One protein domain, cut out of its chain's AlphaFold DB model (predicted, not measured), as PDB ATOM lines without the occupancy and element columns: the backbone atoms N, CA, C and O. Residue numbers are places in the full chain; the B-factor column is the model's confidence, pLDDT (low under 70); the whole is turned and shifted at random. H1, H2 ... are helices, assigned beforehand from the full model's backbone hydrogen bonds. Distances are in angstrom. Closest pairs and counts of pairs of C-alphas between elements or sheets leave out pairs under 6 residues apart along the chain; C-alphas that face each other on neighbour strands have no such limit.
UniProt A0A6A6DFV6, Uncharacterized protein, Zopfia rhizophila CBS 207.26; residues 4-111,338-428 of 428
ATOM      1  N   HIS A   4     139.899 146.437 116.372       85.00
ATOM      2  CA  HIS A   4     140.605 147.585 115.808       85.00
ATOM      3  C   HIS A   4     141.697 148.135 116.730       85.00
ATOM      4  O   HIS A   4     142.786 148.452 116.256       85.00
ATOM      5  N   LEU A   5     141.442 148.206 118.041       90.12
ATOM      6  CA  LEU A   5     142.419 148.680 119.019       90.12
ATOM      7  C   LEU A   5     143.618 147.727 119.099       90.12
ATOM      8  O   LEU A   5     144.755 148.188 119.107       90.12
ATOM      9  N   SER A   6     143.382 146.409 119.085       89.69
ATOM     10  CA  SER A   6     144.452 145.398 119.060       89.69
ATOM     11  C   SER A   6     145.302 145.477 117.786       89.69
ATOM     12  O   SER A   6     146.527 145.355 117.851       89.69
ATOM     13  N   GLY A   7     144.677 145.721 116.628       90.44
ATOM     14  CA  GLY A   7     145.389 145.920 115.362       90.44
ATOM     15  C   GLY A   7     146.267 147.173 115.378       90.44
ATOM     16  O   GLY A   7     147.452 147.100 115.059       90.44
ATOM     17  N   ILE A   8     145.714 148.305 115.823       93.19
ATOM     18  CA  ILE A   8     146.444 149.577 115.937       93.19
ATOM     19  C   ILE A   8     147.617 149.447 116.918       93.19
ATOM     20  O   ILE A   8     148.736 149.839 116.595       93.19
ATOM     21  N   LEU A   9     147.390 148.834 118.083       93.69
ATOM     22  CA  LEU A   9     148.433 148.603 119.083       93.69
ATOM     23  C   LEU A   9     149.563 147.710 118.548       93.69
ATOM     24  O   LEU A   9     150.732 147.968 118.829       93.69
ATOM     25  N   SER A  10     149.241 146.711 117.719       93.25
ATOM     26  CA  SER A  10     150.247 145.859 117.068       93.25
ATOM     27  C   SER A  10     151.134 146.642 116.095       93.25
ATOM     28  O   SER A  10     152.341 146.410 116.052       93.25
ATOM     29  N   ILE A  11     150.559 147.587 115.341       94.06
ATOM     30  CA  ILE A  11     151.314 148.464 114.429       94.06
ATOM     31  C   ILE A  11     152.269 149.358 115.223       94.06
ATOM     32  O   ILE A  11     153.442 149.460 114.864       94.06
ATOM     33  N   PHE A  12     151.791 149.951 116.322       95.44
ATOM     34  CA  PHE A  12     152.637 150.750 117.210       95.44
ATOM     35  C   PHE A  12     153.788 149.927 117.795       95.44
ATOM     36  O   PHE A  12     154.924 150.376 117.739       95.44
ATOM     37  N   CYS A  13     153.547 148.683 118.229       93.88
ATOM     38  CA  CYS A  13     154.617 147.825 118.753       93.88
ATOM     39  C   CYS A  13     155.742 147.572 117.731       93.88
ATOM     40  O   CYS A  13     156.921 147.580 118.096       93.88
ATOM     41  N   ILE A  14     155.397 147.363 116.452       93.25
ATOM     42  CA  ILE A  14     156.388 147.191 115.376       93.25
ATOM     43  C   ILE A  14     157.143 148.507 115.138       93.25
ATOM     44  O   ILE A  14     158.374 148.506 115.093       93.25
ATOM     45  N   ALA A  15     156.422 149.626 115.013       94.69
ATOM     46  CA  ALA A  15     157.017 150.935 114.756       94.69
ATOM     47  C   ALA A  15     157.960 151.372 115.890       94.69
ATOM     48  O   ALA A  15     159.098 151.758 115.625       94.69
ATOM     49  N   ASP A  16     157.528 151.235 117.143       93.31
ATOM     50  CA  ASP A  16     158.309 151.597 118.326       93.31
ATOM     51  C   ASP A  16     159.574 150.743 118.443       93.31
ATOM     52  O   ASP A  16     160.641 151.267 118.754       93.31
ATOM     53  N   SER A  17     159.504 149.449 118.111       92.12
ATOM     54  CA  SER A  17     160.684 148.570 118.106       92.12
ATOM     55  C   SER A  17     161.736 149.034 117.092       92.12
ATOM     56  O   SER A  17     162.926 149.081 117.405       92.12
ATOM     57  N   VAL A  18     161.303 149.429 115.888       92.56
ATOM     58  CA  VAL A  18     162.190 149.969 114.845       92.56
ATOM     59  C   VAL A  18     162.781 151.314 115.276       92.56
ATOM     60  O   VAL A  18     163.987 151.524 115.143       92.56
ATOM     61  N   ILE A  19     161.962 152.205 115.842       93.31
ATOM     62  CA  ILE A  19     162.398 153.517 116.335       93.31
ATOM     63  C   ILE A  19     163.432 153.363 117.454       93.31
ATOM     64  O   ILE A  19     164.469 154.022 117.409       93.31
ATOM     65  N   ILE A  20     163.191 152.481 118.428       91.06
ATOM     66  CA  ILE A  20     164.117 152.210 119.536       91.06
ATOM     67  C   ILE A  20     165.479 151.779 118.992       91.06
ATOM     68  O   ILE A  20     166.496 152.337 119.399       91.06
ATOM     69  N   ILE A  21     165.516 150.846 118.038       90.25
ATOM     70  CA  ILE A  21     166.782 150.348 117.485       90.25
ATOM     71  C   ILE A  21     167.510 151.440 116.689       90.25
ATOM     72  O   ILE A  21     168.709 151.633 116.879       90.25
ATOM     73  N   LEU A  22     166.795 152.210 115.861       90.56
ATOM     74  CA  LEU A  22     167.389 153.305 115.085       90.56
ATOM     75  C   LEU A  22     167.919 154.442 115.970       90.56
ATOM     76  O   LEU A  22     168.963 155.018 115.676       90.56
ATOM     77  N   LEU A  23     167.214 154.782 117.052       90.38
ATOM     78  CA  LEU A  23     167.607 155.876 117.943       90.38
ATOM     79  C   LEU A  23     168.773 155.521 118.868       90.38
ATOM     80  O   LEU A  23     169.437 156.442 119.359       90.38
ATOM     81  N   LEU A  24     168.988 154.233 119.140       88.88
ATOM     82  CA  LEU A  24     169.982 153.738 120.095       88.88
ATOM     83  C   LEU A  24     171.246 153.189 119.434       88.88
ATOM     84  O   LEU A  24     172.211 152.888 120.139       88.88
ATOM     85  N   ASP A  25     171.274 153.083 118.105       89.81
ATOM     86  CA  ASP A  25     172.446 152.586 117.398       89.81
ATOM     87  C   ASP A  25     173.678 153.463 117.643       89.81
ATOM     88  O   ASP A  25     173.633 154.691 117.539       89.81
ATOM     89  N   ARG A  26     174.792 152.806 117.980       87.56
ATOM     90  CA  ARG A  26     176.098 153.416 118.269       87.56
ATOM     91  C   ARG A  26     176.112 154.410 119.431       87.56
ATOM     92  O   ARG A  26     177.103 155.120 119.596       87.56
ATOM     93  N   LYS A  27     175.071 154.448 120.264       86.75
ATOM     94  CA  LYS A  27     175.051 155.303 121.455       86.75
ATOM     95  C   LYS A  27     175.625 154.592 122.671       86.75
ATOM     96  O   LYS A  27     175.374 153.407 122.914       86.75
ATOM     97  N   VAL A  28     176.391 155.346 123.453       86.19
ATOM     98  CA  VAL A  28     176.905 154.912 124.758       86.19
ATOM     99  C   VAL A  28     175.784 154.902 125.798       86.19
ATOM    100  O   VAL A  28     174.826 155.661 125.686       86.19
ATOM    101  N   VAL A  29     175.920 154.082 126.845       82.19
ATOM    102  CA  VAL A  29     174.908 153.938 127.920       82.19
ATOM    103  C   VAL A  29     174.493 155.275 128.547       82.19
ATOM    104  O   VAL A  29     173.334 155.457 128.907       82.19
ATOM    105  N   SER A  30     175.416 156.233 128.653       79.94
ATOM    106  CA  SER A  30     175.136 157.567 129.203       79.94
ATOM    107  C   SER A  30     174.267 158.450 128.305       79.94
ATOM    108  O   SER A  30     173.738 159.450 128.775       79.94
ATOM    109  N   GLU A  31     174.139 158.104 127.024       81.44
ATOM    110  CA  GLU A  31     173.350 158.829 126.021       81.44
ATOM    111  C   GLU A  31     172.014 158.138 125.711       81.44
ATOM    112  O   GLU A  31     171.286 158.550 124.803       81.44
ATOM    113  N   TRP A  32     171.682 157.069 126.441       82.19
ATOM    114  CA  TRP A  32     170.380 156.423 126.327       82.19
ATOM    115  C   TRP A  32     169.260 157.360 126.811       82.19
ATOM    116  O   TRP A  32     169.504 158.342 127.510       82.19
ATOM    117  N   ILE A  33     168.028 157.077 126.370       72.94
ATOM    118  CA  ILE A  33     166.854 157.965 126.447       72.94
ATOM    119  C   ILE A  33     166.758 158.662 127.823       72.94
ATOM    120  O   ILE A  33     166.587 157.981 128.835       72.94
ATOM    121  N   PRO A  34     166.794 160.009 127.879       65.69
ATOM    122  CA  PRO A  34     166.968 160.763 129.128       65.69
ATOM    123  C   PRO A  34     165.827 160.589 130.142       65.69
ATOM    124  O   PRO A  34     166.019 160.845 131.327       65.69
ATOM    125  N   TYR A  35     164.650 160.139 129.697       67.62
ATOM    126  CA  TYR A  35     163.473 159.930 130.546       67.62
ATOM    127  C   TYR A  35     163.385 158.525 131.162       67.62
ATOM    128  O   TYR A  35     162.631 158.325 132.110       67.62
ATOM    129  N   ALA A  36     164.151 157.557 130.653       61.84
ATOM    130  CA  ALA A  36     164.173 156.187 131.145       61.84
ATOM    131  C   ALA A  36     165.571 155.894 131.689       61.84
ATOM    132  O   ALA A  36     166.434 155.370 130.987       61.84
ATOM    133  N   SER A  37     165.815 156.272 132.944       53.06
ATOM    134  CA  SER A  37     167.089 156.021 133.615       53.06
ATOM    135  C   SER A  37     167.474 154.537 133.510       53.06
ATOM    136  O   SER A  37     166.852 153.684 134.136       53.06
ATOM    137  N   SER A  38     168.512 154.245 132.720       68.00
ATOM    138  CA  SER A  38     169.230 152.965 132.662       68.00
ATOM    139  C   SER A  38     168.408 151.710 132.308       68.00
ATOM    140  O   SER A  38     168.777 150.606 132.718       68.00
ATOM    141  N   ILE A  39     167.321 151.819 131.538       82.19
ATOM    142  CA  ILE A  39     166.642 150.617 131.023       82.19
ATOM    143  C   ILE A  39     167.404 150.105 129.797       82.19
ATOM    144  O   ILE A  39     167.623 150.845 128.839       82.19
ATOM    145  N   GLN A  40     167.810 148.834 129.822       83.50
ATOM    146  CA  GLN A  40     168.468 148.204 128.678       83.50
ATOM    147  C   GLN A  40     167.504 148.129 127.477       83.50
ATOM    148  O   GLN A  40     166.356 147.716 127.657       83.50
ATOM    149  N   PRO A  41     167.948 148.443 126.246       88.12
ATOM    150  CA  PRO A  41     167.090 148.432 125.053       88.12
ATOM    151  C   PRO A  41     166.400 147.079 124.825       88.12
ATOM    152  O   PRO A  41     165.239 147.018 124.426       88.12
ATOM    153  N   THR A  42     167.085 145.988 125.176       86.25
ATOM    154  CA  THR A  42     166.565 144.616 125.133       86.25
ATOM    155  C   THR A  42     165.316 144.429 126.003       86.25
ATOM    156  O   THR A  42     164.396 143.706 125.624       86.25
ATOM    157  N   VAL A  43     165.228 145.113 127.148       88.56
ATOM    158  CA  VAL A  43     164.053 145.054 128.035       88.56
ATOM    159  C   VAL A  43     162.852 145.741 127.384       88.56
ATOM    160  O   VAL A  43     161.740 145.226 127.433       88.56
ATOM    161  N   LEU A  44     163.061 146.870 126.703       89.44
ATOM    162  CA  LEU A  44     161.979 147.545 125.980       89.44
ATOM    163  C   LEU A  44     161.480 146.697 124.802       89.44
ATOM    164  O   LEU A  44     160.275 146.518 124.639       89.44
ATOM    165  N   LEU A  45     162.397 146.112 124.027       89.38
ATOM    166  CA  LEU A  45     162.051 145.250 122.892       89.38
ATOM    167  C   LEU A  45     161.289 143.987 123.320       89.38
ATOM    168  O   LEU A  45     160.350 143.574 122.642       89.38
ATOM    169  N   THR A  46     161.641 143.387 124.461       88.25
ATOM    170  CA  THR A  46     160.921 142.213 124.990       88.25
ATOM    171  C   THR A  46     159.505 142.560 125.452       88.25
ATOM    172  O   THR A  46     158.576 141.809 125.160       88.25
ATOM    173  N   ILE A  47     159.304 143.722 126.084       90.12
ATOM    174  CA  ILE A  47     157.967 144.214 126.458       90.12
ATOM    175  C   ILE A  47     157.105 144.461 125.212       90.12
ATOM    176  O   ILE A  47     155.943 144.043 125.171       90.12
ATOM    177  N   LEU A  48     157.665 145.100 124.178       90.56
ATOM    178  CA  LEU A  48     156.957 145.348 122.917       90.56
ATOM    179  C   LEU A  48     156.604 144.042 122.194       90.56
ATOM    180  O   LEU A  48     155.480 143.890 121.719       90.56
ATOM    181  N   SER A  49     157.516 143.067 122.172       89.31
ATOM    182  CA  SER A  49     157.266 141.747 121.580       89.31
ATOM    183  C   SER A  49     156.161 140.976 122.314       89.31
ATOM    184  O   SER A  49     155.243 140.452 121.681       89.31
ATOM    185  N   ALA A  50     156.185 140.958 123.651       88.31
ATOM    186  CA  ALA A  50     155.135 140.327 124.450       88.31
ATOM    187  C   ALA A  50     153.764 140.983 124.209       88.31
ATOM    188  O   ALA A  50     152.756 140.292 124.043       88.31
ATOM    189  N   SER A  51     153.743 142.316 124.123       90.38
ATOM    190  CA  SER A  51     152.536 143.095 123.832       90.38
ATOM    191  C   SER A  51     151.985 142.789 122.436       90.38
ATOM    192  O   SER A  51     150.782 142.567 122.285       90.38
ATOM    193  N   PHE A  52     152.856 142.693 121.427       91.31
ATOM    194  CA  PHE A  52     152.482 142.307 120.067       91.31
ATOM    195  C   PHE A  52     151.850 140.909 120.023       91.31
ATOM    196  O   PHE A  52     150.760 140.743 119.476       91.31
ATOM    197  N   ASN A  53     152.472 139.913 120.661       88.94
ATOM    198  CA  ASN A  53     151.958 138.538 120.694       88.94
ATOM    199  C   ASN A  53     150.585 138.438 121.381       88.94
ATOM    200  O   ASN A  53     149.691 137.723 120.911       88.94
ATOM    201  N   ALA A  54     150.384 139.190 122.469       88.31
ATOM    202  CA  ALA A  54     149.088 139.280 123.134       88.31
ATOM    203  C   ALA A  54     148.019 139.883 122.206       88.31
ATOM    204  O   ALA A  54     146.908 139.354 122.117       88.31
ATOM    205  N   CYS A  55     148.360 140.936 121.457       89.44
ATOM    206  CA  CYS A  55     147.445 141.546 120.493       89.44
ATOM    207  C   CYS A  55     147.094 140.599 119.339       89.44
ATOM    208  O   CYS A  55     145.918 140.492 118.995       89.44
ATOM    209  N   GLN A  56     148.068 139.866 118.789       89.25
ATOM    210  CA  GLN A  56     147.818 138.872 117.737       89.25
ATOM    211  C   GLN A  56     146.869 137.770 118.206       89.25
ATOM    212  O   GLN A  56     145.946 137.394 117.490       89.25
ATOM    213  N   THR A  57     147.031 137.303 119.444       86.62
ATOM    214  CA  THR A  57     146.135 136.297 120.030       86.62
ATOM    215  C   THR A  57     144.688 136.800 120.093       86.62
ATOM    216  O   THR A  57     143.761 136.059 119.766       86.62
ATOM    217  N   LEU A  58     144.480 138.067 120.470       87.25
ATOM    218  CA  LEU A  58     143.148 138.685 120.498       87.25
ATOM    219  C   LEU A  58     142.550 138.849 119.095       87.25
ATOM    220  O   LEU A  58     141.351 138.633 118.920       87.25
ATOM    221  N   ILE A  59     143.373 139.199 118.104       88.94
ATOM    222  CA  ILE A  59     142.949 139.320 116.705       88.94
ATOM    223  C   ILE A  59     142.492 137.956 116.175       88.94
ATOM    224  O   ILE A  59     141.352 137.841 115.726       88.94
ATOM    225  N   LEU A  60     143.311 136.911 116.331       87.00
ATOM    226  CA  LEU A  60     142.986 135.544 115.903       87.00
ATOM    227  C   LEU A  60     141.721 135.002 116.594       87.00
ATOM    228  O   LEU A  60     140.889 134.344 115.966       87.00
ATOM    229  N   ALA A  61     141.526 135.307 117.881       85.06
ATOM    230  CA  ALA A  61     140.296 134.949 118.592       85.06
ATOM    231  C   ALA A  61     139.059 135.671 118.016       85.06
ATOM    232  O   ALA A  61     137.981 135.080 117.874       85.06
ATOM    233  N   GLY A  62     139.216 136.943 117.639       86.06
ATOM    234  CA  GLY A  62     138.190 137.713 116.938       86.06
ATOM    235  C   GLY A  62     137.857 137.138 115.558       86.06
ATOM    236  O   GLY A  62     136.684 137.047 115.195       86.06
ATOM    237  N   GLU A  63     138.859 136.679 114.808       86.19
ATOM    238  CA  GLU A  63     138.678 136.095 113.473       86.19
ATOM    239  C   GLU A  63     137.792 134.847 113.489       86.19
ATOM    240  O   GLU A  63     136.880 134.729 112.669       86.19
ATOM    241  N   ILE A  64     138.007 133.940 114.448       85.94
ATOM    242  CA  ILE A  64     137.182 132.732 114.611       85.94
ATOM    243  C   ILE A  64     135.715 133.118 114.822       85.94
ATOM    244  O   ILE A  64     134.818 132.532 114.212       85.94
ATOM    245  N   THR A  65     135.475 134.144 115.641       86.06
ATOM    246  CA  THR A  65     134.132 134.665 115.914       86.06
ATOM    247  C   THR A  65     133.475 135.192 114.641       86.06
ATOM    248  O   THR A  65     132.344 134.820 114.319       86.06
ATOM    249  N   VAL A  66     134.187 136.024 113.879       86.25
ATOM    250  CA  VAL A  66     133.680 136.592 112.622       86.25
ATOM    251  C   VAL A  66     133.407 135.489 111.596       86.25
ATOM    252  O   VAL A  66     132.349 135.486 110.966       86.25
ATOM    253  N   LEU A  67     134.312 134.518 111.449       86.94
ATOM    254  CA  LEU A  67     134.156 133.400 110.518       86.94
ATOM    255  C   LEU A  67     132.942 132.529 110.865       86.94
ATOM    256  O   LEU A  67     132.175 132.144 109.972       86.94
ATOM    257  N   TRP A  68     132.745 132.246 112.152       87.69
ATOM    258  CA  TRP A  68     131.589 131.507 112.651       87.69
ATOM    259  C   TRP A  68     130.284 132.238 112.307       87.69
ATOM    260  O   TRP A  68     129.391 131.667 111.685       87.69
ATOM    261  N   TRP A  69     130.191 133.542 112.580       86.75
ATOM    262  CA  TRP A  69     128.987 134.311 112.247       86.75
ATOM    263  C   TRP A  69     128.739 134.421 110.739       86.75
ATOM    264  O   TRP A  69     127.602 134.267 110.288       86.75
ATOM    265  N   ARG A  70     129.783 134.611 109.925       86.38
ATOM    266  CA  ARG A  70     129.648 134.647 108.458       86.38
ATOM    267  C   ARG A  70     129.170 133.319 107.880       86.38
ATOM    268  O   ARG A  70     128.404 133.317 106.915       86.38
ATOM    269  N   THR A  71     129.599 132.198 108.460       88.06
ATOM    270  CA  THR A  71     129.111 130.876 108.048       88.06
ATOM    271  C   THR A  71     127.650 130.676 108.439       88.06
ATOM    272  O   THR A  71     126.882 130.248 107.587       88.06
ATOM    273  N   VAL A  72     127.230 131.105 109.633       87.25
ATOM    274  CA  VAL A  72     125.827 131.040 110.103       87.25
ATOM    275  C   VAL A  72     124.849 131.868 109.260       87.25
ATOM    276  O   VAL A  72     123.686 131.484 109.087       87.25
ATOM    277  N   LEU A  73     125.297 133.014 108.738       85.06
ATOM    278  CA  LEU A  73     124.480 133.871 107.870       85.06
ATOM    279  C   LEU A  73     124.211 133.232 106.498       85.06
ATOM    280  O   LEU A  73     123.227 133.563 105.832       85.06
ATOM    281  N   ARG A  74     125.056 132.287 106.073       87.06
ATOM    282  CA  ARG A  74     124.868 131.505 104.848       87.06
ATOM    283  C   ARG A  74     124.192 130.171 105.199       87.06
ATOM    284  O   ARG A  74     124.358 129.661 106.298       87.06
ATOM    285  N   PRO A  75     123.392 129.572 104.300       84.88
ATOM    286  CA  PRO A  75     122.834 128.245 104.552       84.88
ATOM    287  C   PRO A  75     123.964 127.202 104.631       84.88
ATOM    288  O   PRO A  75     124.493 126.791 103.600       84.88
ATOM    289  N   THR A  76     124.322 126.766 105.840       87.19
ATOM    290  CA  THR A  76     125.401 125.787 106.085       87.19
ATOM    291  C   THR A  76     124.927 124.607 106.930       87.19
ATOM    292  O   THR A  76     123.871 124.664 107.557       87.19
ATOM    293  N   GLN A  77     125.690 123.512 106.926       87.06
ATOM    294  CA  GLN A  77     125.406 122.338 107.752       87.06
ATOM    295  C   GLN A  77     125.820 122.577 109.208       87.06
ATOM    296  O   GLN A  77     126.890 123.129 109.471       87.06
ATOM    297  N   LEU A  78     125.006 122.087 110.143       83.62
ATOM    298  CA  LEU A  78     125.271 122.148 111.582       83.62
ATOM    299  C   LEU A  78     126.643 121.562 111.953       83.62
ATOM    300  O   LEU A  78     127.376 122.127 112.763       83.62
ATOM    301  N   LYS A  79     127.026 120.460 111.296       81.88
ATOM    302  CA  LYS A  79     128.324 119.802 111.495       81.88
ATOM    303  C   LYS A  79     129.509 120.722 111.182       81.88
ATOM    304  O   LYS A  79     130.504 120.694 111.901       81.88
ATOM    305  N   THR A  80     129.411 121.542 110.134       84.00
ATOM    306  CA  THR A  80     130.456 122.512 109.768       84.00
ATOM    307  C   THR A  80     130.586 123.589 110.838       84.00
ATOM    308  O   THR A  80     131.697 123.954 111.209       84.00
ATOM    309  N   LEU A  81     129.456 124.046 111.379       83.25
ATOM    310  CA  LEU A  81     129.428 125.075 112.409       83.25
ATOM    311  C   LEU A  81     130.021 124.587 113.735       83.25
ATOM    312  O   LEU A  81     130.836 125.277 114.344       83.25
ATOM    313  N   TYR A  82     129.658 123.368 114.139       82.75
ATOM    314  CA  TYR A  82     130.253 122.702 115.292       82.75
ATOM    315  C   TYR A  82     131.754 122.479 115.103       82.75
ATOM    316  O   TYR A  82     132.526 122.695 116.027       82.75
ATOM    317  N   TYR A  83     132.194 122.085 113.907       81.50
ATOM    318  CA  TYR A  83     133.615 121.889 113.630       81.50
ATOM    319  C   TYR A  83     134.415 123.194 113.738       81.50
ATOM    320  O   TYR A  83     135.496 123.186 114.320       81.50
ATOM    321  N   ILE A  84     133.877 124.309 113.229       82.31
ATOM    322  CA  ILE A  84     134.490 125.641 113.372       82.31
ATOM    323  C   ILE A  84     134.539 126.047 114.848       82.31
ATOM    324  O   ILE A  84     135.582 126.493 115.314       82.31
ATOM    325  N   TRP A  85     133.448 125.844 115.593       81.94
ATOM    326  CA  TRP A  85     133.386 126.150 117.024       81.94
ATOM    327  C   TRP A  85     134.367 125.306 117.845       81.94
ATOM    328  O   TRP A  85     135.184 125.854 118.565       81.94
ATOM    329  N   ASN A  86     134.338 123.980 117.697       79.94
ATOM    330  CA  ASN A  86     135.170 123.041 118.452       79.94
ATOM    331  C   ASN A  86     136.666 123.210 118.136       79.94
ATOM    332  O   ASN A  86     137.509 123.081 119.018       79.94
ATOM    333  N   LYS A  87     137.017 123.535 116.883       74.75
ATOM    334  CA  LYS A  87     138.404 123.886 116.536       74.75
ATOM    335  C   LYS A  87     138.803 125.290 116.972       74.75
ATOM    336  O   LYS A  87     139.990 125.541 117.147       74.75
ATOM    337  N   GLY A  88     137.833 126.181 117.132       64.88
ATOM    338  CA  GLY A  88     138.022 127.537 117.624       64.88
ATOM    339  C   GLY A  88     137.864 127.688 119.138       64.88
ATOM    340  O   GLY A  88     137.951 128.807 119.640       64.88
ATOM    341  N   GLU A  89     137.605 126.599 119.868       61.25
ATOM    342  CA  GLU A  89     137.232 126.652 121.277       61.25
ATOM    343  C   GLU A  89     138.439 127.036 122.140       61.25
ATOM    344  O   GLU A  89     139.326 126.237 122.451       61.25
ATOM    345  N   TRP A  90     138.451 128.302 122.545       55.72
ATOM    346  CA  TRP A  90     139.351 128.839 123.551       55.72
ATOM    347  C   TRP A  90     138.953 128.257 124.914       55.72
ATOM    348  O   TRP A  90     138.026 128.747 125.558       55.72
ATOM    349  N   LYS A  91     139.627 127.189 125.367       53.78
ATOM    350  CA  LYS A  91     139.319 126.465 126.625       53.78
ATOM    351  C   LYS A  91     139.706 127.228 127.912       53.78
ATOM    352  O   LYS A  91     140.068 126.635 128.932       53.78
ATOM    353  N   GLY A  92     139.571 128.553 127.883       54.22
ATOM    354  CA  GLY A  92     139.644 129.450 129.031       54.22
ATOM    355  C   GLY A  92     141.037 130.009 129.360       54.22
ATOM    356  O   GLY A  92     142.036 129.692 128.709       54.22
ATOM    357  N   PRO A  93     141.132 130.829 130.427       54.12
ATOM    358  CA  PRO A  93     142.369 131.503 130.839       54.12
ATOM    359  C   PRO A  93     143.506 130.536 131.197       54.12
ATOM    360  O   PRO A  93     144.670 130.910 131.119       54.12
ATOM    361  N   ARG A  94     143.201 129.276 131.536       54.34
ATOM    362  CA  ARG A  94     144.219 128.238 131.763       54.34
ATOM    363  C   ARG A  94     144.911 127.803 130.473       54.34
ATOM    364  O   ARG A  94     146.100 127.527 130.517       54.34
ATOM    365  N   THR A  95     144.214 127.777 129.337       55.12
ATOM    366  CA  THR A  95     144.829 127.470 128.034       55.12
ATOM    367  C   THR A  95     145.641 128.651 127.518       55.12
ATOM    368  O   THR A  95     146.672 128.428 126.907       55.12
ATOM    369  N   PHE A  96     145.229 129.886 127.831       55.84
ATOM    370  CA  PHE A  96     146.020 131.097 127.582       55.84
ATOM    371  C   PHE A  96     147.295 131.157 128.435       55.84
ATOM    372  O   PHE A  96     148.371 131.458 127.931       55.84
ATOM    373  N   LEU A  97     147.197 130.821 129.726       55.41
ATOM    374  CA  LEU A  97     148.375 130.671 130.580       55.41
ATOM    375  C   LEU A  97     149.256 129.512 130.109       55.41
ATOM    376  O   LEU A  97     150.467 129.660 130.118       55.41
ATOM    377  N   ALA A  98     148.673 128.412 129.624       52.81
ATOM    378  CA  ALA A  98     149.421 127.304 129.039       52.81
ATOM    379  C   ALA A  98     150.059 127.654 127.685       52.81
ATOM    380  O   ALA A  98     151.118 127.124 127.392       52.81
ATOM    381  N   THR A  99     149.490 128.548 126.867       50.28
ATOM    382  CA  THR A  99     150.165 129.065 125.662       50.28
ATOM    383  C   THR A  99     151.214 130.126 125.990       50.28
ATOM    384  O   THR A  99     152.198 130.219 125.267       50.28
ATOM    385  N   LEU A 100     151.073 130.877 127.087       47.94
ATOM    386  CA  LEU A 100     152.147 131.722 127.629       47.94
ATOM    387  C   LEU A 100     153.284 130.886 128.248       47.94
ATOM    388  O   LEU A 100     154.449 131.214 128.043       47.94
ATOM    389  N   ASP A 101     152.975 129.787 128.944       49.97
ATOM    390  CA  ASP A 101     153.966 128.831 129.467       49.97
ATOM    391  C   ASP A 101     154.568 127.948 128.355       49.97
ATOM    392  O   ASP A 101     155.756 127.652 128.381       49.97
ATOM    393  N   ALA A 102     153.819 127.595 127.308       40.94
ATOM    394  CA  ALA A 102     154.387 126.984 126.103       40.94
ATOM    395  C   ALA A 102     155.198 128.009 125.294       40.94
ATOM    396  O   ALA A 102     156.185 127.660 124.659       40.94
ATOM    397  N   GLY A 103     154.834 129.292 125.367       39.25
ATOM    398  CA  GLY A 103     155.642 130.410 124.892       39.25
ATOM    399  C   GLY A 103     156.956 130.546 125.661       39.25
ATOM    400  O   GLY A 103     157.955 130.900 125.052       39.25
ATOM    401  N   LYS A 104     157.008 130.180 126.949       42.81
ATOM    402  CA  LYS A 104     158.269 130.021 127.697       42.81
ATOM    403  C   LYS A 104     159.129 128.879 127.148       42.81
ATOM    404  O   LYS A 104     160.341 129.046 127.103       42.81
ATOM    405  N   GLU A 105     158.541 127.767 126.698       37.75
ATOM    406  CA  GLU A 105     159.297 126.677 126.052       37.75
ATOM    407  C   GLU A 105     159.712 127.007 124.609       37.75
ATOM    408  O   GLU A 105     160.830 126.705 124.204       37.75
ATOM    409  N   ILE A 106     158.886 127.726 123.843       37.72
ATOM    410  CA  ILE A 106     159.263 128.236 122.513       37.72
ATOM    411  C   ILE A 106     160.229 129.426 122.632       37.72
ATOM    412  O   ILE A 106     161.042 129.627 121.737       37.72
ATOM    413  N   CYS A 107     160.262 130.148 123.757       37.59
ATOM    414  CA  CYS A 107     161.321 131.107 124.083       37.59
ATOM    415  C   CYS A 107     162.701 130.447 124.232       37.59
ATOM    416  O   CYS A 107     163.691 131.156 124.094       37.59
ATOM    417  N   TYR A 108     162.794 129.122 124.417       38.62
ATOM    418  CA  TYR A 108     164.071 128.401 124.304       38.62
ATOM    419  C   TYR A 108     164.499 128.136 122.846       38.62
ATOM    420  O   TYR A 108     165.657 127.815 122.607       38.62
ATOM    421  N   SER A 109     163.601 128.306 121.865       34.47
ATOM    422  CA  SER A 109     163.923 128.404 120.425       34.47
ATOM    423  C   SER A 109     163.728 129.816 119.861       34.47
ATOM    424  O   SER A 109     163.885 130.037 118.659       34.47
ATOM    425  N   GLY A 110     163.409 130.791 120.717       35.75
ATOM    426  CA  GLY A 110     163.600 132.194 120.399       35.75
ATOM    427  C   GLY A 110     165.079 132.378 120.122       35.75
ATOM    428  O   GLY A 110     165.890 131.789 120.833       35.75
ATOM    429  N   VAL A 111     165.402 133.133 119.066       40.19
ATOM    430  CA  VAL A 111     166.760 133.585 118.745       40.19
ATOM    431  C   VAL A 111     167.474 133.838 120.062       40.19
ATOM    432  O   VAL A 111     167.179 134.815 120.753       40.19
ATOM    433  N   MET A 338     175.482 148.116 119.660       85.12
ATOM    434  CA  MET A 338     175.631 147.895 118.220       85.12
ATOM    435  C   MET A 338     174.429 147.124 117.685       85.12
ATOM    436  O   MET A 338     174.207 145.970 118.051       85.12
ATOM    437  N   SER A 339     173.667 147.760 116.797       86.31
ATOM    438  CA  SER A 339     172.479 147.150 116.207       86.31
ATOM    439  C   SER A 339     172.851 146.314 114.988       86.31
ATOM    440  O   SER A 339     173.443 146.810 114.028       86.31
ATOM    441  N   ARG A 340     172.453 145.038 114.971       89.12
ATOM    442  CA  ARG A 340     172.536 144.199 113.765       89.12
ATOM    443  C   ARG A 340     171.282 144.381 112.915       89.12
ATOM    444  O   ARG A 340     170.309 143.641 113.057       89.12
ATOM    445  N   TYR A 341     171.322 145.357 112.010       87.19
ATOM    446  CA  TYR A 341     170.198 145.693 111.127       87.19
ATOM    447  C   TYR A 341     169.713 144.526 110.258       87.19
ATOM    448  O   TYR A 341     168.530 144.460 109.939       87.19
ATOM    449  N   GLU A 342     170.596 143.584 109.919       87.81
ATOM    450  CA  GLU A 342     170.252 142.373 109.161       87.81
ATOM    451  C   GLU A 342     169.127 141.580 109.838       87.81
ATOM    452  O   GLU A 342     168.127 141.241 109.212       87.81
ATOM    453  N   VAL A 343     169.261 141.344 111.145       88.56
ATOM    454  CA  VAL A 343     168.286 140.571 111.926       88.56
ATOM    455  C   VAL A 343     166.990 141.364 112.101       88.56
ATOM    456  O   VAL A 343     165.901 140.798 112.013       88.56
ATOM    457  N   LEU A 344     167.095 142.685 112.288       85.06
ATOM    458  CA  LEU A 344     165.936 143.569 112.430       85.06
ATOM    459  C   LEU A 344     165.043 143.553 111.186       85.06
ATOM    460  O   LEU A 344     163.817 143.452 111.304       85.06
ATOM    461  N   TRP A 345     165.639 143.664 109.998       87.38
ATOM    462  CA  TRP A 345     164.878 143.675 108.753       87.38
ATOM    463  C   TRP A 345     164.186 142.339 108.509       87.38
ATOM    464  O   TRP A 345     163.005 142.338 108.170       87.38
ATOM    465  N   VAL A 346     164.863 141.216 108.766       92.00
ATOM    466  CA  VAL A 346     164.257 139.878 108.660       92.00
ATOM    467  C   VAL A 346     163.065 139.738 109.611       92.00
ATOM    468  O   VAL A 346     161.986 139.337 109.179       92.00
ATOM    469  N   ALA A 347     163.215 140.130 110.880       87.19
ATOM    470  CA  ALA A 347     162.127 140.062 111.856       87.19
ATOM    471  C   ALA A 347     160.931 140.940 111.449       87.19
ATOM    472  O   ALA A 347     159.784 140.493 111.470       87.19
ATOM    473  N   SER A 348     161.192 142.174 111.010       88.81
ATOM    474  CA  SER A 348     160.149 143.103 110.553       88.81
ATOM    475  C   SER A 348     159.416 142.572 109.318       88.81
ATOM    476  O   SER A 348     158.191 142.663 109.234       88.81
ATOM    477  N   PHE A 349     160.152 141.951 108.391       91.88
ATOM    478  CA  PHE A 349     159.599 141.356 107.178       91.88
ATOM    479  C   PHE A 349     158.720 140.134 107.456       91.88
ATOM    480  O   PHE A 349     157.865 139.817 106.642       91.88
ATOM    481  N   ILE A 350     158.882 139.461 108.596       91.44
ATOM    482  CA  ILE A 350     158.008 138.356 109.015       91.44
ATOM    483  C   ILE A 350     156.773 138.887 109.756       91.44
ATOM    484  O   ILE A 350     155.656 138.429 109.512       91.44
ATOM    485  N   MET A 351     156.946 139.881 110.634       90.06
ATOM    486  CA  MET A 351     155.851 140.424 111.447       90.06
ATOM    487  C   MET A 351     154.791 141.164 110.619       90.06
ATOM    488  O   MET A 351     153.597 141.030 110.891       90.06
ATOM    489  N   VAL A 352     155.199 141.928 109.598       91.88
ATOM    490  CA  VAL A 352     154.265 142.727 108.783       91.88
ATOM    491  C   VAL A 352     153.297 141.847 107.971       91.88
ATOM    492  O   VAL A 352     152.088 142.057 108.087       91.88
ATOM    493  N   PRO A 353     153.744 140.832 107.205       92.56
ATOM    494  CA  PRO A 353     152.843 139.916 106.509       92.56
ATOM    495  C   PRO A 353     151.939 139.122 107.448       92.56
ATOM    496  O   PRO A 353     150.783 138.900 107.100       92.56
ATOM    497  N   ALA A 354     152.422 138.729 108.632       89.31
ATOM    498  CA  ALA A 354     151.587 138.059 109.627       89.31
ATOM    499  C   ALA A 354     150.417 138.960 110.057       89.31
ATOM    500  O   ALA A 354     149.261 138.544 109.996       89.31
ATOM    501  N   LEU A 355     150.699 140.228 110.373       91.38
ATOM    502  CA  LEU A 355     149.669 141.209 110.711       91.38
ATOM    503  C   LEU A 355     148.704 141.469 109.539       91.38
ATOM    504  O   LEU A 355     147.494 141.551 109.749       91.38
ATOM    505  N   ILE A 356     149.207 141.578 108.304       91.69
ATOM    506  CA  ILE A 356     148.366 141.747 107.104       91.69
ATOM    507  C   ILE A 356     147.470 140.520 106.894       91.69
ATOM    508  O   ILE A 356     146.285 140.662 106.608       91.69
ATOM    509  N   SER A 357     148.013 139.313 107.064       92.69
ATOM    510  CA  SER A 357     147.260 138.066 106.936       92.69
ATOM    511  C   SER A 357     146.126 137.995 107.957       92.69
ATOM    512  O   SER A 357     144.989 137.724 107.579       92.69
ATOM    513  N   SER A 358     146.411 138.292 109.226       89.50
ATOM    514  CA  SER A 358     145.404 138.303 110.291       89.50
ATOM    515  C   SER A 358     144.342 139.387 110.066       89.50
ATOM    516  O   SER A 358     143.139 139.138 110.057       89.50
ATOM    517  N   THR A 359     144.756 140.610 109.737       86.94
ATOM    518  CA  THR A 359     143.796 141.692 109.456       86.94
ATOM    519  C   THR A 359     142.931 141.428 108.219       86.94
ATOM    520  O   THR A 359     141.756 141.794 108.213       86.94
ATOM    521  N   SER A 360     143.454 140.737 107.201       88.81
ATOM    522  CA  SER A 360     142.684 140.317 106.023       88.81
ATOM    523  C   SER A 360     141.554 139.342 106.375       88.81
ATOM    524  O   SER A 360     140.475 139.401 105.786       88.81
ATOM    525  N   LEU A 361     141.735 138.490 107.389       84.50
ATOM    526  CA  LEU A 361     140.696 137.556 107.842       84.50
ATOM    527  C   LEU A 361     139.507 138.266 108.501       84.50
ATOM    528  O   LEU A 361     138.381 137.768 108.453       84.50
ATOM    529  N   LEU A 362     139.721 139.470 109.036       84.06
ATOM    530  CA  LEU A 362     138.647 140.321 109.548       84.06
ATOM    531  C   LEU A 362     137.830 140.982 108.428       84.06
ATOM    532  O   LEU A 362     136.769 141.554 108.692       84.06
ATOM    533  N   TRP A 363     138.273 140.903 107.170       84.12
ATOM    534  CA  TRP A 363     137.556 141.492 106.047       84.12
ATOM    535  C   TRP A 363     136.160 140.874 105.901       84.12
ATOM    536  O   TRP A 363     135.989 139.685 105.612       84.12
ATOM    537  N   GLY A 364     135.133 141.707 106.064       79.25
ATOM    538  CA  GLY A 364     133.730 141.290 106.027       79.25
ATOM    539  C   GLY A 364     133.052 141.227 107.394       79.25
ATOM    540  O   GLY A 364     131.891 140.832 107.455       79.25
ATOM    541  N   PHE A 365     133.708 141.664 108.475       83.25
ATOM    542  CA  PHE A 365     133.031 141.844 109.766       83.25
ATOM    543  C   PHE A 365     131.826 142.801 109.664       83.25
ATOM    544  O   PHE A 365     130.806 142.590 110.318       83.25
ATOM    545  N   TRP A 366     131.900 143.793 108.769       80.56
ATOM    546  CA  TRP A 366     130.815 144.733 108.476       80.56
ATOM    547  C   TRP A 366     129.530 144.059 107.968       80.56
ATOM    548  O   TRP A 366     128.444 144.588 108.189       80.56
ATOM    549  N   GLU A 367     129.620 142.886 107.324       82.19
ATOM    550  CA  GLU A 367     128.442 142.149 106.831       82.19
ATOM    551  C   GLU A 367     127.550 141.653 107.979       82.19
ATOM    552  O   GLU A 367     126.373 141.367 107.762       82.19
ATOM    553  N   VAL A 368     128.089 141.537 109.199       81.19
ATOM    554  CA  VAL A 368     127.349 140.976 110.333       81.19
ATOM    555  C   VAL A 368     126.408 142.002 110.981       81.19
ATOM    556  O   VAL A 368     125.457 141.608 111.653       81.19
ATOM    557  N   GLY A 369     126.604 143.304 110.737       77.06
ATOM    558  CA  GLY A 369     125.661 144.375 111.099       77.06
ATOM    559  C   GLY A 369     125.359 144.547 112.597       77.06
ATOM    560  O   GLY A 369     124.515 145.366 112.949       77.06
ATOM    561  N   ARG A 370     126.013 143.785 113.480       78.00
ATOM    562  CA  ARG A 370     125.858 143.837 114.939       78.00
ATOM    563  C   ARG A 370     127.150 143.441 115.641       78.00
ATOM    564  O   ARG A 370     127.984 142.752 115.053       78.00
ATOM    565  N   GLU A 371     127.273 143.821 116.909       74.88
ATOM    566  CA  GLU A 371     128.337 143.327 117.783       74.88
ATOM    567  C   GLU A 371     128.211 141.809 117.924       74.88
ATOM    568  O   GLU A 371     127.176 141.275 118.327       74.88
ATOM    569  N   VAL A 372     129.259 141.106 117.507       69.19
ATOM    570  CA  VAL A 372     129.303 139.650 117.514       69.19
ATOM    571  C   VAL A 372     129.940 139.166 118.800       69.19
ATOM    572  O   VAL A 372     131.132 139.356 119.022       69.19
ATOM    573  N   SER A 373     129.150 138.498 119.635       73.62
ATOM    574  CA  SER A 373     129.673 137.719 120.750       73.62
ATOM    575  C   SER A 373     129.560 136.231 120.421       73.62
ATOM    576  O   SER A 373     128.612 135.797 119.767       73.62
ATOM    577  N   LEU A 374     130.520 135.426 120.870       68.00
ATOM    578  CA  LEU A 374     130.356 133.973 120.967       68.00
ATOM    579  C   LEU A 374     129.748 133.610 122.329       68.00
ATOM    580  O   LEU A 374     130.151 132.630 122.952       68.00
ATOM    581  N   SER A 375     128.828 134.427 122.857       77.62
ATOM    582  CA  SER A 375     128.233 134.107 124.150       77.62
ATOM    583  C   SER A 375     127.497 132.763 124.046       77.62
ATOM    584  O   SER A 375     126.738 132.553 123.093       77.62
ATOM    585  N   PRO A 376     127.684 131.843 125.014       72.75
ATOM    586  CA  PRO A 376     127.024 130.541 124.988       72.75
ATOM    587  C   PRO A 376     125.506 130.649 124.828       72.75
ATOM    588  O   PRO A 376     124.896 129.774 124.231       72.75
ATOM    589  N   LEU A 377     124.907 131.747 125.302       76.06
ATOM    590  CA  LEU A 377     123.479 132.019 125.195       76.06
ATOM    591  C   LEU A 377     123.040 132.395 123.768       76.06
ATOM    592  O   LEU A 377     122.030 131.881 123.289       76.06
ATOM    593  N   GLU A 378     123.784 133.261 123.070       77.19
ATOM    594  CA  GLU A 378     123.485 133.590 121.669       77.19
ATOM    595  C   GLU A 378     123.708 132.386 120.759       77.19
ATOM    596  O   GLU A 378     122.874 132.093 119.900       77.19
ATOM    597  N   THR A 379     124.801 131.661 120.990       80.44
ATOM    598  CA  THR A 379     125.127 130.429 120.282       80.44
ATOM    599  C   THR A 379     124.039 129.380 120.522       80.44
ATOM    600  O   THR A 379     123.451 128.887 119.560       80.44
ATOM    601  N   ALA A 380     123.675 129.104 121.782       79.50
ATOM    602  CA  ALA A 380     122.615 128.157 122.134       79.50
ATOM    603  C   ALA A 380     121.291 128.513 121.462       79.50
ATOM    604  O   ALA A 380     120.657 127.631 120.897       79.50
ATOM    605  N   ARG A 381     120.916 129.797 121.415       78.12
ATOM    606  CA  ARG A 381     119.690 130.251 120.744       78.12
ATOM    607  C   ARG A 381     119.643 129.884 119.256       78.12
ATOM    608  O   ARG A 381     118.568 129.571 118.751       78.12
ATOM    609  N   VAL A 382     120.780 129.917 118.555       76.75
ATOM    610  CA  VAL A 382     120.889 129.477 117.147       76.75
ATOM    611  C   VAL A 382     120.656 127.971 117.034       76.75
ATOM    612  O   VAL A 382     119.985 127.513 116.110       76.75
ATOM    613  N   PHE A 383     121.179 127.204 117.990       79.50
ATOM    614  CA  PHE A 383     121.048 125.751 118.029       79.50
ATOM    615  C   PHE A 383     119.649 125.288 118.460       79.50
ATOM    616  O   PHE A 383     119.146 124.309 117.912       79.50
ATOM    617  N   THR A 384     118.985 125.999 119.377       79.25
ATOM    618  CA  THR A 384     117.687 125.613 119.953       79.25
ATOM    619  C   THR A 384     116.613 125.398 118.888       79.25
ATOM    620  O   THR A 384     115.916 124.391 118.940       79.25
ATOM    621  N   ASP A 385     116.500 126.279 117.888       73.12
ATOM    622  CA  ASP A 385     115.472 126.135 116.840       73.12
ATOM    623  C   ASP A 385     115.701 124.896 115.952       73.12
ATOM    624  O   ASP A 385     114.761 124.294 115.441       73.12
ATOM    625  N   VAL A 386     116.956 124.478 115.784       76.88
ATOM    626  CA  VAL A 386     117.313 123.301 114.978       76.88
ATOM    627  C   VAL A 386     117.085 122.021 115.773       76.88
ATOM    628  O   VAL A 386     116.500 121.074 115.244       76.88
ATOM    629  N   VAL A 387     117.514 122.020 117.039       79.19
ATOM    630  CA  VAL A 387     117.386 120.887 117.961       79.19
ATOM    631  C   VAL A 387     115.913 120.598 118.242       79.19
ATOM    632  O   VAL A 387     115.488 119.466 118.055       79.19
ATOM    633  N   LEU A 388     115.094 121.610 118.555       77.50
ATOM    634  CA  LEU A 388     113.661 121.417 118.828       77.50
ATOM    635  C   LEU A 388     112.864 120.886 117.624       77.50
ATOM    636  O   LEU A 388     111.809 120.292 117.812       77.50
ATOM    637  N   LYS A 389     113.339 121.103 116.391       74.69
ATOM    638  CA  LYS A 389     112.662 120.632 115.169       74.69
ATOM    639  C   LYS A 389     113.033 119.208 114.753       74.69
ATOM    640  O   LYS A 389     112.305 118.631 113.954       74.69
ATOM    641  N   HIS A 390     114.166 118.677 115.216       70.19
ATOM    642  CA  HIS A 390     114.723 117.414 114.706       70.19
ATOM    643  C   HIS A 390     115.134 116.416 115.797       70.19
ATOM    644  O   HIS A 390     115.403 115.267 115.463       70.19
ATOM    645  N   ALA A 391     115.204 116.820 117.068       69.00
ATOM    646  CA  ALA A 391     115.555 115.931 118.170       69.00
ATOM    647  C   ALA A 391     114.287 115.389 118.843       69.00
ATOM    648  O   ALA A 391     113.593 116.115 119.550       69.00
ATOM    649  N   ASP A 392     114.009 114.101 118.641       68.62
ATOM    650  CA  ASP A 392     112.871 113.389 119.250       68.62
ATOM    651  C   ASP A 392     113.201 112.859 120.668       68.62
ATOM    652  O   ASP A 392     112.340 112.339 121.376       68.62
ATOM    653  N   LYS A 393     114.470 112.975 121.101       74.44
ATOM    654  CA  LYS A 393     114.977 112.474 122.389       74.44
ATOM    655  C   LYS A 393     115.699 113.578 123.176       74.44
ATOM    656  O   LYS A 393     116.629 114.174 122.635       74.44
ATOM    657  N   PRO A 394     115.331 113.828 124.447       65.00
ATOM    658  CA  PRO A 394     115.896 114.922 125.244       65.00
ATOM    659  C   PRO A 394     117.319 114.671 125.785       65.00
ATOM    660  O   PRO A 394     118.019 115.642 126.058       65.00
ATOM    661  N   ASP A 395     117.779 113.413 125.874       72.06
ATOM    662  CA  ASP A 395     119.001 113.042 126.623       72.06
ATOM    663  C   ASP A 395     120.158 112.508 125.748       72.06
ATOM    664  O   ASP A 395     120.949 111.672 126.182       72.06
ATOM    665  N   MET A 396     120.261 112.942 124.490       74.81
ATOM    666  CA  MET A 396     121.287 112.441 123.563       74.81
ATOM    667  C   MET A 396     122.657 113.113 123.772       74.81
ATOM    668  O   MET A 396     122.746 114.332 123.931       74.81
ATOM    669  N   GLU A 397     123.744 112.333 123.717       80.12
ATOM    670  CA  GLU A 397     125.107 112.868 123.786       80.12
ATOM    671  C   GLU A 397     125.407 113.762 122.565       80.12
ATOM    672  O   GLU A 397     124.979 113.483 121.445       80.12
ATOM    673  N   MET A 398     126.170 114.848 122.749       75.19
ATOM    674  CA  MET A 398     126.414 115.854 121.702       75.19
ATOM    675  C   MET A 398     126.970 115.251 120.398       75.19
ATOM    676  O   MET A 398     126.609 115.696 119.309       75.19
ATOM    677  N   ILE A 399     127.833 114.235 120.487       79.31
ATOM    678  CA  ILE A 399     128.418 113.577 119.310       79.31
ATOM    679  C   ILE A 399     127.349 112.801 118.528       79.31
ATOM    680  O   ILE A 399     127.323 112.885 117.298       79.31
ATOM    681  N   GLU A 400     126.453 112.097 119.221       81.06
ATOM    682  CA  GLU A 400     125.330 111.369 118.619       81.06
ATOM    683  C   GLU A 400     124.322 112.343 117.992       81.06
ATOM    684  O   GLU A 400     123.932 112.178 116.835       81.06
ATOM    685  N   LEU A 401     124.032 113.449 118.684       80.38
ATOM    686  CA  LEU A 401     123.159 114.515 118.190       80.38
ATOM    687  C   LEU A 401     123.693 115.136 116.888       80.38
ATOM    688  O   LEU A 401     122.940 115.422 115.954       80.38
ATOM    689  N   ILE A 402     125.012 115.323 116.787       80.62
ATOM    690  CA  ILE A 402     125.661 115.829 115.571       80.62
ATOM    691  C   ILE A 402     125.651 114.781 114.452       80.62
ATOM    692  O   ILE A 402     125.625 115.156 113.279       80.62
ATOM    693  N   GLN A 403     125.673 113.483 114.755       82.75
ATOM    694  CA  GLN A 403     125.558 112.447 113.725       82.75
ATOM    695  C   GLN A 403     124.147 112.390 113.132       82.75
ATOM    696  O   GLN A 403     124.015 112.261 111.913       82.75
ATOM    697  N   GLU A 404     123.121 112.560 113.964       82.75
ATOM    698  CA  GLU A 404     121.721 112.514 113.541       82.75
ATOM    699  C   GLU A 404     121.288 113.813 112.836       82.75
ATOM    700  O   GLU A 404     120.766 113.785 111.719       82.75
ATOM    701  N   ILE A 405     121.595 114.972 113.425       83.50
ATOM    702  CA  ILE A 405     121.095 116.285 112.972       83.50
ATOM    703  C   ILE A 405     122.156 117.060 112.169       83.50
ATOM    704  O   ILE A 405     121.871 118.082 111.549       83.50
ATOM    705  N   GLY A 406     123.396 116.572 112.084       78.88
ATOM    706  CA  GLY A 406     124.524 117.305 111.492       78.88
ATOM    707  C   GLY A 406     124.342 117.760 110.041       78.88
ATOM    708  O   GLY A 406     124.972 118.736 109.631       78.88
ATOM    709  N   LYS A 407     123.483 117.078 109.269       82.94
ATOM    710  CA  LYS A 407     123.149 117.426 107.874       82.94
ATOM    711  C   LYS A 407     122.068 118.506 107.756       82.94
ATOM    712  O   LYS A 407     121.881 119.037 106.658       82.94
ATOM    713  N   ALA A 408     121.371 118.836 108.845       80.81
ATOM    714  CA  ALA A 408     120.355 119.877 108.856       80.81
ATOM    715  C   ALA A 408     120.983 121.220 108.464       80.81
ATOM    716  O   ALA A 408     122.053 121.608 108.950       80.81
ATOM    717  N   LYS A 409     120.326 121.916 107.532       80.88
ATOM    718  CA  LYS A 409     120.754 123.242 107.089       80.88
ATOM    719  C   LYS A 409     120.284 124.265 108.110       80.88
ATOM    720  O   LYS A 409     119.084 124.414 108.323       80.88
ATOM    721  N   VAL A 410     121.229 124.995 108.682       79.25
ATOM    722  CA  VAL A 410     120.949 126.114 109.579       79.25
ATOM    723  C   VAL A 410     121.086 127.404 108.791       79.25
ATOM    724  O   VAL A 410     122.019 127.573 108.004       79.25
ATOM    725  N   ARG A 411     120.137 128.314 108.992       79.50
ATOM    726  CA  ARG A 411     120.253 129.703 108.561       79.50
ATOM    727  C   ARG A 411     119.731 130.573 109.684       79.50
ATOM    728  O   ARG A 411     118.561 130.471 110.046       79.50
ATOM    729  N   TRP A 412     120.580 131.451 110.195       77.12
ATOM    730  CA  TRP A 412     120.117 132.469 111.122       77.12
ATOM    731  C   TRP A 412     119.329 133.537 110.370       77.12
ATOM    732  O   TRP A 412     119.773 134.046 109.339       77.12
ATOM    733  N   ARG A 413     118.153 133.882 110.888       69.06
ATOM    734  CA  ARG A 413     117.358 135.008 110.408       69.06
ATOM    735  C   ARG A 413     117.123 135.935 111.586       69.06
ATOM    736  O   ARG A 413     116.586 135.506 112.605       69.06
ATOM    737  N   ALA A 414     117.526 137.195 111.450       65.44
ATOM    738  CA  ALA A 414     117.095 138.216 112.393       65.44
ATOM    739  C   ALA A 414     115.558 138.252 112.377       65.44
ATOM    740  O   ALA A 414     114.954 138.314 111.303       65.44
ATOM    741  N   ARG A 415     114.933 138.142 113.553       59.50
ATOM    742  CA  ARG A 415     113.475 138.224 113.685       59.50
ATOM    743  C   ARG A 415     113.065 139.638 113.269       59.50
ATOM    744  O   ARG A 415     113.510 140.597 113.893       59.50
ATOM    745  N   SER A 416     112.296 139.774 112.191       55.06
ATOM    746  CA  SER A 416     111.749 141.076 111.808       55.06
ATOM    747  C   SER A 416     110.643 141.461 112.793       55.06
ATOM    748  O   SER A 416     109.963 140.589 113.337       55.06
ATOM    749  N   GLU A 417     110.434 142.757 113.030       56.50
ATOM    750  CA  GLU A 417     109.379 143.258 113.933       56.50
ATOM    751  C   GLU A 417     107.974 142.731 113.582       56.50
ATOM    752  O   GLU A 417     107.118 142.615 114.459       56.50
ATOM    753  N   ALA A 418     107.753 142.314 112.331       56.19
ATOM    754  CA  ALA A 418     106.511 141.687 111.888       56.19
ATOM    755  C   ALA A 418     106.199 140.353 112.606       56.19
ATOM    756  O   ALA A 418     105.034 140.113 112.930       56.19
ATOM    757  N   ASP A 419     107.206 139.530 112.929       56.41
ATOM    758  CA  ASP A 419     107.023 138.236 113.620       56.41
ATOM    759  C   ASP A 419     106.691 138.396 115.114       56.41
ATOM    760  O   ASP A 419     106.092 137.512 115.725       56.41
ATOM    761  N   ASN A 420     107.035 139.531 115.728       55.84
ATOM    762  CA  ASN A 420     106.615 139.811 117.104       55.84
ATOM    763  C   ASN A 420     105.124 140.196 117.175       55.84
ATOM    764  O   ASN A 420     104.480 139.973 118.199       55.84
ATOM    765  N   SER A 421     104.548 140.724 116.087       53.81
ATOM    766  CA  SER A 421     103.122 141.081 116.041       53.81
ATOM    767  C   SER A 421     102.190 139.862 115.973       53.81
ATOM    768  O   SER A 421     101.067 139.922 116.472       53.81
ATOM    769  N   SER A 422     102.649 138.749 115.390       54.66
ATOM    770  CA  SER A 422     101.892 137.496 115.277       54.66
ATOM    771  C   SER A 422     101.952 136.660 116.557       54.66
ATOM    772  O   SER A 422     100.936 136.088 116.943       54.66
ATOM    773  N   LEU A 423     103.084 136.660 117.269       52.78
ATOM    774  CA  LEU A 423     103.207 136.029 118.591       52.78
ATOM    775  C   LEU A 423     102.324 136.715 119.646       52.78
ATOM    776  O   LEU A 423     101.567 136.036 120.331       52.78
ATOM    777  N   ASN A 424     102.292 138.052 119.683       53.56
ATOM    778  CA  ASN A 424     101.404 138.797 120.592       53.56
ATOM    779  C   ASN A 424      99.902 138.628 120.274       53.56
ATOM    780  O   ASN A 424      99.055 138.990 121.088       53.56
ATOM    781  N   LYS A 425      99.553 138.107 119.090       54.12
ATOM    782  CA  LYS A 425      98.170 137.784 118.702       54.12
ATOM    783  C   LYS A 425      97.762 136.348 119.035       54.12
ATOM    784  O   LYS A 425      96.573 136.074 119.020       54.12
ATOM    785  N   ALA A 426      98.722 135.460 119.296       51.94
ATOM    786  CA  ALA A 426      98.477 134.080 119.721       51.94
ATOM    787  C   ALA A 426      98.416 133.933 121.255       51.94
ATOM    788  O   ALA A 426      98.021 132.884 121.752       51.94
ATOM    789  N   GLU A 427      98.802 134.978 121.993       49.00
ATOM    790  CA  GLU A 427      98.802 135.031 123.464       49.00
ATOM    791  C   GLU A 427      97.596 135.806 124.049       49.00
ATOM    792  O   GLU A 427      97.532 136.073 125.248       49.00
ATOM    793  N   LYS A 428      96.622 136.152 123.199       39.84
ATOM    794  CA  LYS A 428      95.265 136.584 123.562       39.84
ATOM    795  C   LYS A 428      94.270 135.588 122.997       39.84
ATOM    796  O   LYS A 428      93.249 135.365 123.681       39.84
TER     797      LYS A 428
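AT A GLANCE: This is residues 4 to 111 and 338 to 428 of the 428 residues of an uncharacterized protein of Zopfia rhizophila CBS 207.26 (UniProt A0A6A6DFV6). The long helix H2 runs side by side with H1 and H5 in a three-helix bundle, the body of a long rod; H3 folds back along one end of H2, H7 and H8 form a loose head beyond it, and residues 415 to 428, with H9, stick out. The printed part has 199 residues with nine named helices, H1 to H9 along the chain, and no named strand: all helix. It is only just loose, close to extended, with a radius of gyration of the C-alphas of 24.2 A and spans of 82 by 36 by 27 A.

IN THESE COORDINATES: H2, residues 41 to 73, is 48.2 A long from first to last C-alpha. H1, residues 4 to 24, measures 30.3 A from C-alpha 4 at (140.605, 147.585, 115.808); H5, residues 341 to 361, measures 30.8 A. The others are H3, 78 to 87; H4, 93 to 106; H6, 365 to 368; H7, 376 to 390; H8, 398 to 405; and H9, 417 to 426, ending at C-alpha 426 (98.477, 134.080, 119.721).

HOW THE PARTS SIT: H2 is the hub. It forms a helical hairpin with H1, at a shallow tilt of 22 degrees; their closest C-alphas, Ser 6 and Cys 55, are 5.1 A apart. H5 touches H1, closest C-alphas Ile 14 and Ser 348 at 7.4 A, and, with residues 355 to 361 alone, H2, Glu 63 to Leu 361 at 6.2 A. H2 also touches H3, C-alphas Trp 68 and Ile 84 at 6.6 A, and H6, Val 66 and Phe 365 at 6.0 A; H4 is near H2. H8 only just touches H3, with 3 pairs of C-alphas within 8 A, the closest Lys 79 and Ile 402; H7 and H8 are close but not clearly touching, His 390 to Ile 405 at 6.7 A. Every O i to N i+4 pair is within hydrogen-bond range in H1, H2, H3, H4 and H8, but 16 of 17 in H5, 8 of 11 in H7 and 3 of 6 in H9; H6 is too short for one.

THE WHOLE: The C-alphas of Val 28 and Lys 428, the farthest apart, are 83.7 A apart. Residues 112 to 337 are not printed, a gap of 16.8 A between C-alphas 111 and 338. The links H1 to H2 and H8 to H9 are long. Confidence is low, under 70, in 50 residues, among them 88 to 111 and 413 to 428.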